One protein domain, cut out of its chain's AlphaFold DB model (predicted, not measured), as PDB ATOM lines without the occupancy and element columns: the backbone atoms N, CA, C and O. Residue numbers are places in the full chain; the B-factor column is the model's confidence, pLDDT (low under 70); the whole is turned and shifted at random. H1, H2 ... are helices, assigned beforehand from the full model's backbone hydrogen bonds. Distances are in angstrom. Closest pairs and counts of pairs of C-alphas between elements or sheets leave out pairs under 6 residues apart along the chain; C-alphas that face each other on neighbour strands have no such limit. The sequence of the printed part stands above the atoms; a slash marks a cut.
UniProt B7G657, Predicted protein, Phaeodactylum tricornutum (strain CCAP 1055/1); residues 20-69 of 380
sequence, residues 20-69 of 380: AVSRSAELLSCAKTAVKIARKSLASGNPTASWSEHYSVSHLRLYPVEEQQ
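What this domain is: This is residues 20 to 69 of the 380 residues of the protein "Predicted protein" of Phaeodactylum tricornutum (strain CCAP 1055/1) (UniProt B7G657). One long helix, H1, makes most of the length; after it the chain turns back through the small helix H2, and residues 55 to 62 run back loosely beside H1. Residues 63 to 69 stick out as a tail. The printed part has 50 residues with two named helices, H1 then H2, and no named strand; its class is all helix. It is loose, with a radius of gyration of the C-alphas of 12.9 A, and flat, spanning 38 by 26 by 11 A.

Where its parts are: H1, residues 20 to 43, runs 34.8 A from C-alpha 20 at (46.077, -50.037, 18.817) to C-alpha 43 at (40.744, -15.743, 16.626). H2, residues 51 to 54, ends with C-alpha 54 at (52.254, -22.890, 22.454).

How they stand to each other: H1 touches H2 with residues 35 to 39 alone; their closest C-alphas, of Ala 38 and Ser 52, are 6.0 A apart. In H1 every O i to N i+4 pair is within hydrogen-bond range; H2 is too short for such a pair.

The domain as a whole: The C-alphas farthest apart, of Gly 45 and Gln 69, are 39.6 A apart. The printed part has no cut, and the link from H1 to H2 is short. Residues 20 to 22 and 58 to 69 have pLDDT under 70.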
ATOM      1  N   ALA A  20      45.226 -51.039  18.172       52.19
ATOM      2  CA  ALA A  20      46.077 -50.037  18.817       52.19
ATOM      3  C   ALA A  20      46.593 -48.958  17.842       52.19
ATOM      4  O   ALA A  20      46.723 -47.802  18.237       52.19
ATOM      5  N   VAL A  21      46.831 -49.318  16.573       52.34
ATOM      6  CA  VAL A  21      47.276 -48.374  15.529       52.34
ATOM      7  C   VAL A  21      46.123 -47.467  15.070       52.34
ATOM      8  O   VAL A  21      46.353 -46.300  14.763       52.34
ATOM      9  N   SER A  22      44.871 -47.949  15.116       56.91
ATOM     10  CA  SER A  22      43.684 -47.117  14.841       56.91
ATOM     11  C   SER A  22      43.487 -46.055  15.924       56.91
ATOM     12  O   SER A  22      43.313 -44.880  15.619       56.91
ATOM     13  N   ARG A  23      43.622 -46.433  17.205       71.19
ATOM     14  CA  ARG A  23      43.433 -45.497  18.326       71.19
ATOM     15  C   ARG A  23      44.450 -44.366  18.354       71.19
ATOM     16  O   ARG A  23      44.074 -43.247  18.672       71.19
ATOM     17  N   SER A  24      45.723 -44.620  18.057       72.56
ATOM     18  CA  SER A  24      46.728 -43.550  18.054       72.56
ATOM     19  C   SER A  24      46.511 -42.566  16.902       72.56
ATOM     20  O   SER A  24      46.647 -41.363  17.109       72.56
ATOM     21  N   ALA A  25      46.111 -43.048  15.721       77.00
ATOM     22  CA  ALA A  25      45.751 -42.195  14.588       77.00
ATOM     23  C   ALA A  25      44.478 -41.377  14.864       77.00
ATOM     24  O   ALA A  25      44.449 -40.176  14.595       77.00
ATOM     25  N   GLU A  26      43.457 -41.998  15.457       78.94
ATOM     26  CA  GLU A  26      42.225 -41.330  15.889       78.94
ATOM     27  C   GLU A  26      42.500 -40.289  16.976       78.94
ATOM     28  O   GLU A  26      42.066 -39.150  16.843       78.94
ATOM     29  N   LEU A  27      43.283 -40.621  18.007       85.06
ATOM     30  CA  LEU A  27      43.670 -39.677  19.058       85.06
ATOM     31  C   LEU A  27      44.496 -38.517  18.501       85.06
ATOM     32  O   LEU A  27      44.266 -37.374  18.887       85.06
ATOM     33  N   LEU A  28      45.409 -38.776  17.560       82.81
ATOM     34  CA  LEU A  28      46.160 -37.718  16.890       82.81
ATOM     35  C   LEU A  28      45.241 -36.844  16.024       82.81
ATOM     36  O   LEU A  28      45.409 -35.627  15.986       82.81
ATOM     37  N   SER A  29      44.256 -37.440  15.347       83.50
ATOM     38  CA  SER A  29      43.240 -36.718  14.573       83.50
ATOM     39  C   SER A  29      42.365 -35.842  15.477       83.50
ATOM     40  O   SER A  29      42.177 -34.655  15.200       83.50
ATOM     41  N   CYS A  30      41.914 -36.381  16.612       88.38
ATOM     42  CA  CYS A  30      41.186 -35.652  17.645       88.38
ATOM     43  C   CYS A  30      42.033 -34.515  18.223       88.38
ATOM     44  O   CYS A  30      41.549 -33.392  18.308       88.38
ATOM     45  N   ALA A  31      43.310 -34.758  18.535       86.69
ATOM     46  CA  ALA A  31      44.224 -33.739  19.046       86.69
ATOM     47  C   ALA A  31      44.464 -32.616  18.022       86.69
ATOM     48  O   ALA A  31      44.378 -31.435  18.359       86.69
ATOM     49  N   LYS A  32      44.687 -32.957  16.744       84.94
ATOM     50  CA  LYS A  32      44.814 -31.976  15.650       84.94
ATOM     51  C   LYS A  32      43.538 -31.157  15.476       84.94
ATOM     52  O   LYS A  32      43.604 -29.944  15.284       84.94
ATOM     53  N   THR A  33      42.382 -31.809  15.565       89.00
ATOM     54  CA  THR A  33      41.074 -31.155  15.478       89.00
ATOM     55  C   THR A  33      40.846 -30.229  16.669       89.00
ATOM     56  O   THR A  33      40.452 -29.083  16.467       89.00
ATOM     57  N   ALA A  34      41.185 -30.662  17.884       88.12
ATOM     58  CA  ALA A  34      41.103 -29.855  19.097       88.12
ATOM     59  C   ALA A  34      41.986 -28.602  19.003       88.12
ATOM     60  O   ALA A  34      41.497 -27.502  19.250       88.12
ATOM     61  N   VAL A  35      43.239 -28.727  18.547       87.00
ATOM     62  CA  VAL A  35      44.124 -27.567  18.317       87.00
ATOM     63  C   VAL A  35      43.569 -26.637  17.238       87.00
ATOM     64  O   VAL A  35      43.612 -25.417  17.389       87.00
ATOM     65  N   LYS A  36      42.990 -27.180  16.158       87.81
ATOM     66  CA  LYS A  36      42.355 -26.370  15.107       87.81
ATOM     67  C   LYS A  36      41.137 -25.598  15.630       87.81
ATOM     68  O   LYS A  36      40.969 -24.434  15.273       87.81
ATOM     69  N   ILE A  37      40.302 -26.227  16.461       89.75
ATOM     70  CA  ILE A  37      39.140 -25.589  17.100       89.75
ATOM     71  C   ILE A  37      39.603 -24.504  18.076       89.75
ATOM     72  O   ILE A  37      39.104 -23.383  18.012       89.75
ATOM     73  N   ALA A  38      40.598 -24.799  18.916       87.50
ATOM     74  CA  ALA A  38      41.148 -23.842  19.869       87.50
ATOM     75  C   ALA A  38      41.705 -22.592  19.170       87.50
ATOM     76  O   ALA A  38      41.361 -21.477  19.549       87.50
ATOM     77  N   ARG A  39      42.441 -22.756  18.062       87.31
ATOM     78  CA  ARG A  39      42.938 -21.624  17.258       87.31
ATOM     79  C   ARG A  39      41.824 -20.764  16.666       87.31
ATOM     80  O   ARG A  39      41.927 -19.542  16.671       87.31
ATOM     81  N   LYS A  40      40.744 -21.383  16.175       90.56
ATOM     82  CA  LYS A  40      39.566 -20.638  15.700       90.56
ATOM     83  C   LYS A  40      38.892 -19.865  16.836       90.56
ATOM     84  O   LYS A  40      38.515 -18.718  16.638       90.56
ATOM     85  N   SER A  41      38.783 -20.479  18.015       89.62
ATOM     86  CA  SER A  41      38.223 -19.847  19.216       89.62
ATOM     87  C   SER A  41      39.064 -18.651  19.680       89.62
ATOM     88  O   SER A  41      38.517 -17.610  20.049       89.62
ATOM     89  N   LEU A  42      40.392 -18.760  19.612       90.88
ATOM     90  CA  LEU A  42      41.303 -17.662  19.926       90.88
ATOM     91  C   LEU A  42      41.132 -16.487  18.948       90.88
ATOM     92  O   LEU A  42      41.034 -15.343  19.382       90.88
ATOM     93  N   ALA A  43      40.992 -16.767  17.647       90.31
ATOM     94  CA  ALA A  43      40.744 -15.743  16.626       90.31
ATOM     95  C   ALA A  43      39.405 -15.001  16.814       90.31
ATOM     96  O   ALA A  43      39.286 -13.845  16.419       90.31
ATOM     97  N   SER A  44      38.411 -15.633  17.446       94.19
ATOM     98  CA  SER A  44      37.153 -14.982  17.848       94.19
ATOM     99  C   SER A  44      37.236 -14.206  19.173       94.19
ATOM    100  O   SER A  44      36.212 -13.741  19.664       94.19
ATOM    101  N   GLY A  45      38.427 -14.074  19.765       92.94
ATOM    102  CA  GLY A  45      38.650 -13.300  20.988       92.94
ATOM    103  C   GLY A  45      38.402 -14.060  22.291       92.94
ATOM    104  O   GLY A  45      38.227 -13.429  23.328       92.94
ATOM    105  N   ASN A  46      38.375 -15.399  22.280       92.56
ATOM    106  CA  ASN A  46      38.226 -16.183  23.508       92.56
ATOM    107  C   ASN A  46      39.599 -16.437  24.176       92.56
ATOM    108  O   ASN A  46      40.361 -17.276  23.680       92.56
ATOM    109  N   PRO A  47      39.908 -15.801  25.324       88.25
ATOM    110  CA  PRO A  47      41.217 -15.907  25.973       88.25
ATOM    111  C   PRO A  47      41.485 -17.291  26.582       88.25
ATOM    112  O   PRO A  47      42.636 -17.650  26.816       88.25
ATOM    113  N   THR A  48      40.449 -18.110  26.800       89.69
ATOM    114  CA  THR A  48      40.604 -19.469  27.353       89.69
ATOM    115  C   THR A  48      41.286 -20.446  26.386       89.69
ATOM    116  O   THR A  48      41.703 -21.529  26.793       89.69
ATOM    117  N   ALA A  49      41.440 -20.069  25.112       87.25
ATOM    118  CA  ALA A  49      42.117 -20.864  24.090       87.25
ATOM    119  C   ALA A  49      43.617 -20.532  23.922       87.25
ATOM    120  O   ALA A  49      44.252 -21.049  22.995       87.25
ATOM    121  N   SER A  50      44.196 -19.701  24.800       86.94
ATOM    122  CA  SER A  50      45.607 -19.274  24.742       86.94
ATOM    123  C   SER A  50      46.604 -20.434  24.810       86.94
ATOM    124  O   SER A  50      47.672 -20.368  24.210       86.94
ATOM    125  N   TRP A  51      46.225 -21.561  25.429       85.19
ATOM    126  CA  TRP A  51      47.042 -22.780  25.444       85.19
ATOM    127  C   TRP A  51      47.443 -23.241  24.034       85.19
ATOM    128  O   TRP A  51      48.514 -23.813  23.859       85.19
ATOM    129  N   SER A  52      46.624 -22.964  23.013       83.94
ATOM    130  CA  SER A  52      46.889 -23.359  21.623       83.94
ATOM    131  C   SER A  52      47.969 -22.535  20.909       83.94
ATOM    132  O   SER A  52      48.416 -22.945  19.833       83.94
ATOM    133  N   GLU A  53      48.426 -21.416  21.484       82.12
ATOM    134  CA  GLU A  53      49.546 -20.630  20.941       82.12
ATOM    135  C   GLU A  53      50.874 -21.375  21.083       82.12
ATOM    136  O   GLU A  53      51.689 -21.378  20.160       82.12
ATOM    137  N   HIS A  54      51.052 -22.097  22.192       78.75
ATOM    138  CA  HIS A  54      52.254 -22.890  22.454       78.75
ATOM    139  C   HIS A  54      52.295 -24.203  21.659       78.75
ATOM    140  O   HIS A  54      53.367 -24.770  21.456       78.75
ATOM    141  N   TYR A  55      51.150 -24.677  21.157       77.06
ATOM    142  CA  TYR A  55      51.067 -25.900  20.357       77.06
ATOM    143  C   TYR A  55      50.832 -25.573  18.884       77.06
ATOM    144  O   TYR A  55      49.711 -25.368  18.416       77.06
ATOM    145  N   SER A  56      51.909 -25.585  18.100       74.50
ATOM    146  CA  SER A  56      51.756 -25.655  16.644       74.50
ATOM    147  C   SER A  56      51.307 -27.055  16.214       74.50
ATOM    148  O   SER A  56      51.688 -28.054  16.820       74.50
ATOM    149  N   VAL A  57      50.515 -27.150  15.139       71.00
ATOM    150  CA  VAL A  57      50.117 -28.443  14.540       71.00
ATOM    151  C   VAL A  57      51.348 -29.298  14.193       71.00
ATOM    152  O   VAL A  57      51.272 -30.524  14.196       71.00
ATOM    153  N   SER A  58      52.496 -28.660  13.959       68.25
ATOM    154  CA  SER A  58      53.786 -29.309  13.731       68.25
ATOM    155  C   SER A  58      54.319 -30.051  14.965       68.25
ATOM    156  O   SER A  58      55.031 -31.035  14.792       68.25
ATOM    157  N   HIS A  59      53.936 -29.643  16.181       68.75
ATOM    158  CA  HIS A  59      54.271 -30.333  17.436       68.75
ATOM    159  C   HIS A  59      53.375 -31.556  17.695       68.75
ATOM    160  O   HIS A  59      53.763 -32.466  18.420       68.75
ATOM    161  N   LEU A  60      52.191 -31.627  17.070       68.31
ATOM    162  CA  LEU A  60      51.302 -32.796  17.102       68.31
ATOM    163  C   LEU A  60      51.657 -33.793  15.996       68.31
ATOM    164  O   LEU A  60      50.840 -34.153  15.136       68.31
ATOM    165  N   ARG A  61      52.909 -34.240  16.005       66.12
ATOM    166  CA  ARG A  61      53.388 -35.338  15.169       66.12
ATOM    167  C   ARG A  61      53.761 -36.499  16.081       66.12
ATOM    168  O   ARG A  61      54.357 -36.302  17.128       66.12
ATOM    169  N   LEU A  62      53.391 -37.715  15.677       60.59
ATOM    170  CA  LEU A  62      53.753 -38.936  16.411       60.59
ATOM    171  C   LEU A  62      55.270 -39.172  16.427       60.59
ATOM    172  O   LEU A  62      55.750 -39.943  17.252       60.59
ATOM    173  N   TYR A  63      56.003 -38.511  15.527       57.00
ATOM    174  CA  TYR A  63      57.442 -38.638  15.376       57.00
ATOM    175  C   TYR A  63      58.078 -37.258  15.141       57.00
ATOM    176  O   TYR A  63      57.500 -36.446  14.405       57.00
ATOM    177  N   PRO A  64      59.237 -36.976  15.759       57.09
ATOM    178  CA  PRO A  64      59.996 -35.755  15.517       57.09
ATOM    179  C   PRO A  64      60.514 -35.750  14.074       57.09
ATOM    180  O   PRO A  64      61.158 -36.693  13.631       57.09
ATOM    181  N   VAL A  65      60.210 -34.687  13.327       55.62
ATOM    182  CA  VAL A  65      60.592 -34.565  11.905       55.62
ATOM    183  C   VAL A  65      62.053 -34.161  11.717       55.62
ATOM    184  O   VAL A  65      62.618 -34.397  10.657       55.62
ATOM    185  N   GLU A  66      62.702 -33.637  12.754       56.44
ATOM    186  CA  GLU A  66      64.122 -33.271  12.692       56.44
ATOM    187  C   GLU A  66      65.059 -34.491  12.714       56.44
ATOM    188  O   GLU A  66      66.181 -34.408  12.230       56.44
ATOM    189  N   GLU A  67      64.578 -35.661  13.152       53.25
ATOM    190  CA  GLU A  67      65.297 -36.944  13.031       53.25
ATOM    191  C   GLU A  67      64.966 -37.703  11.732       53.25
ATOM    192  O   GLU A  67      65.403 -38.836  11.539       53.25
ATOM    193  N   GLN A  68      64.206 -37.087  10.823       51.28
ATOM    194  CA  GLN A  68      63.829 -37.662   9.533       51.28
ATOM    195  C   GLN A  68      64.818 -37.288   8.417       51.28
ATOM    196  O   GLN A  68      64.456 -37.263   7.243       51.28
ATOM    197  N   GLN A  69      66.087 -37.033   8.755       55.38
ATOM    198  CA  GLN A  69      67.147 -37.405   7.822       55.38
ATOM    199  C   GLN A  69      67.023 -38.913   7.649       55.38
ATOM    200  O   GLN A  69      67.006 -39.636   8.644       55.38
TER     201      GLN A  69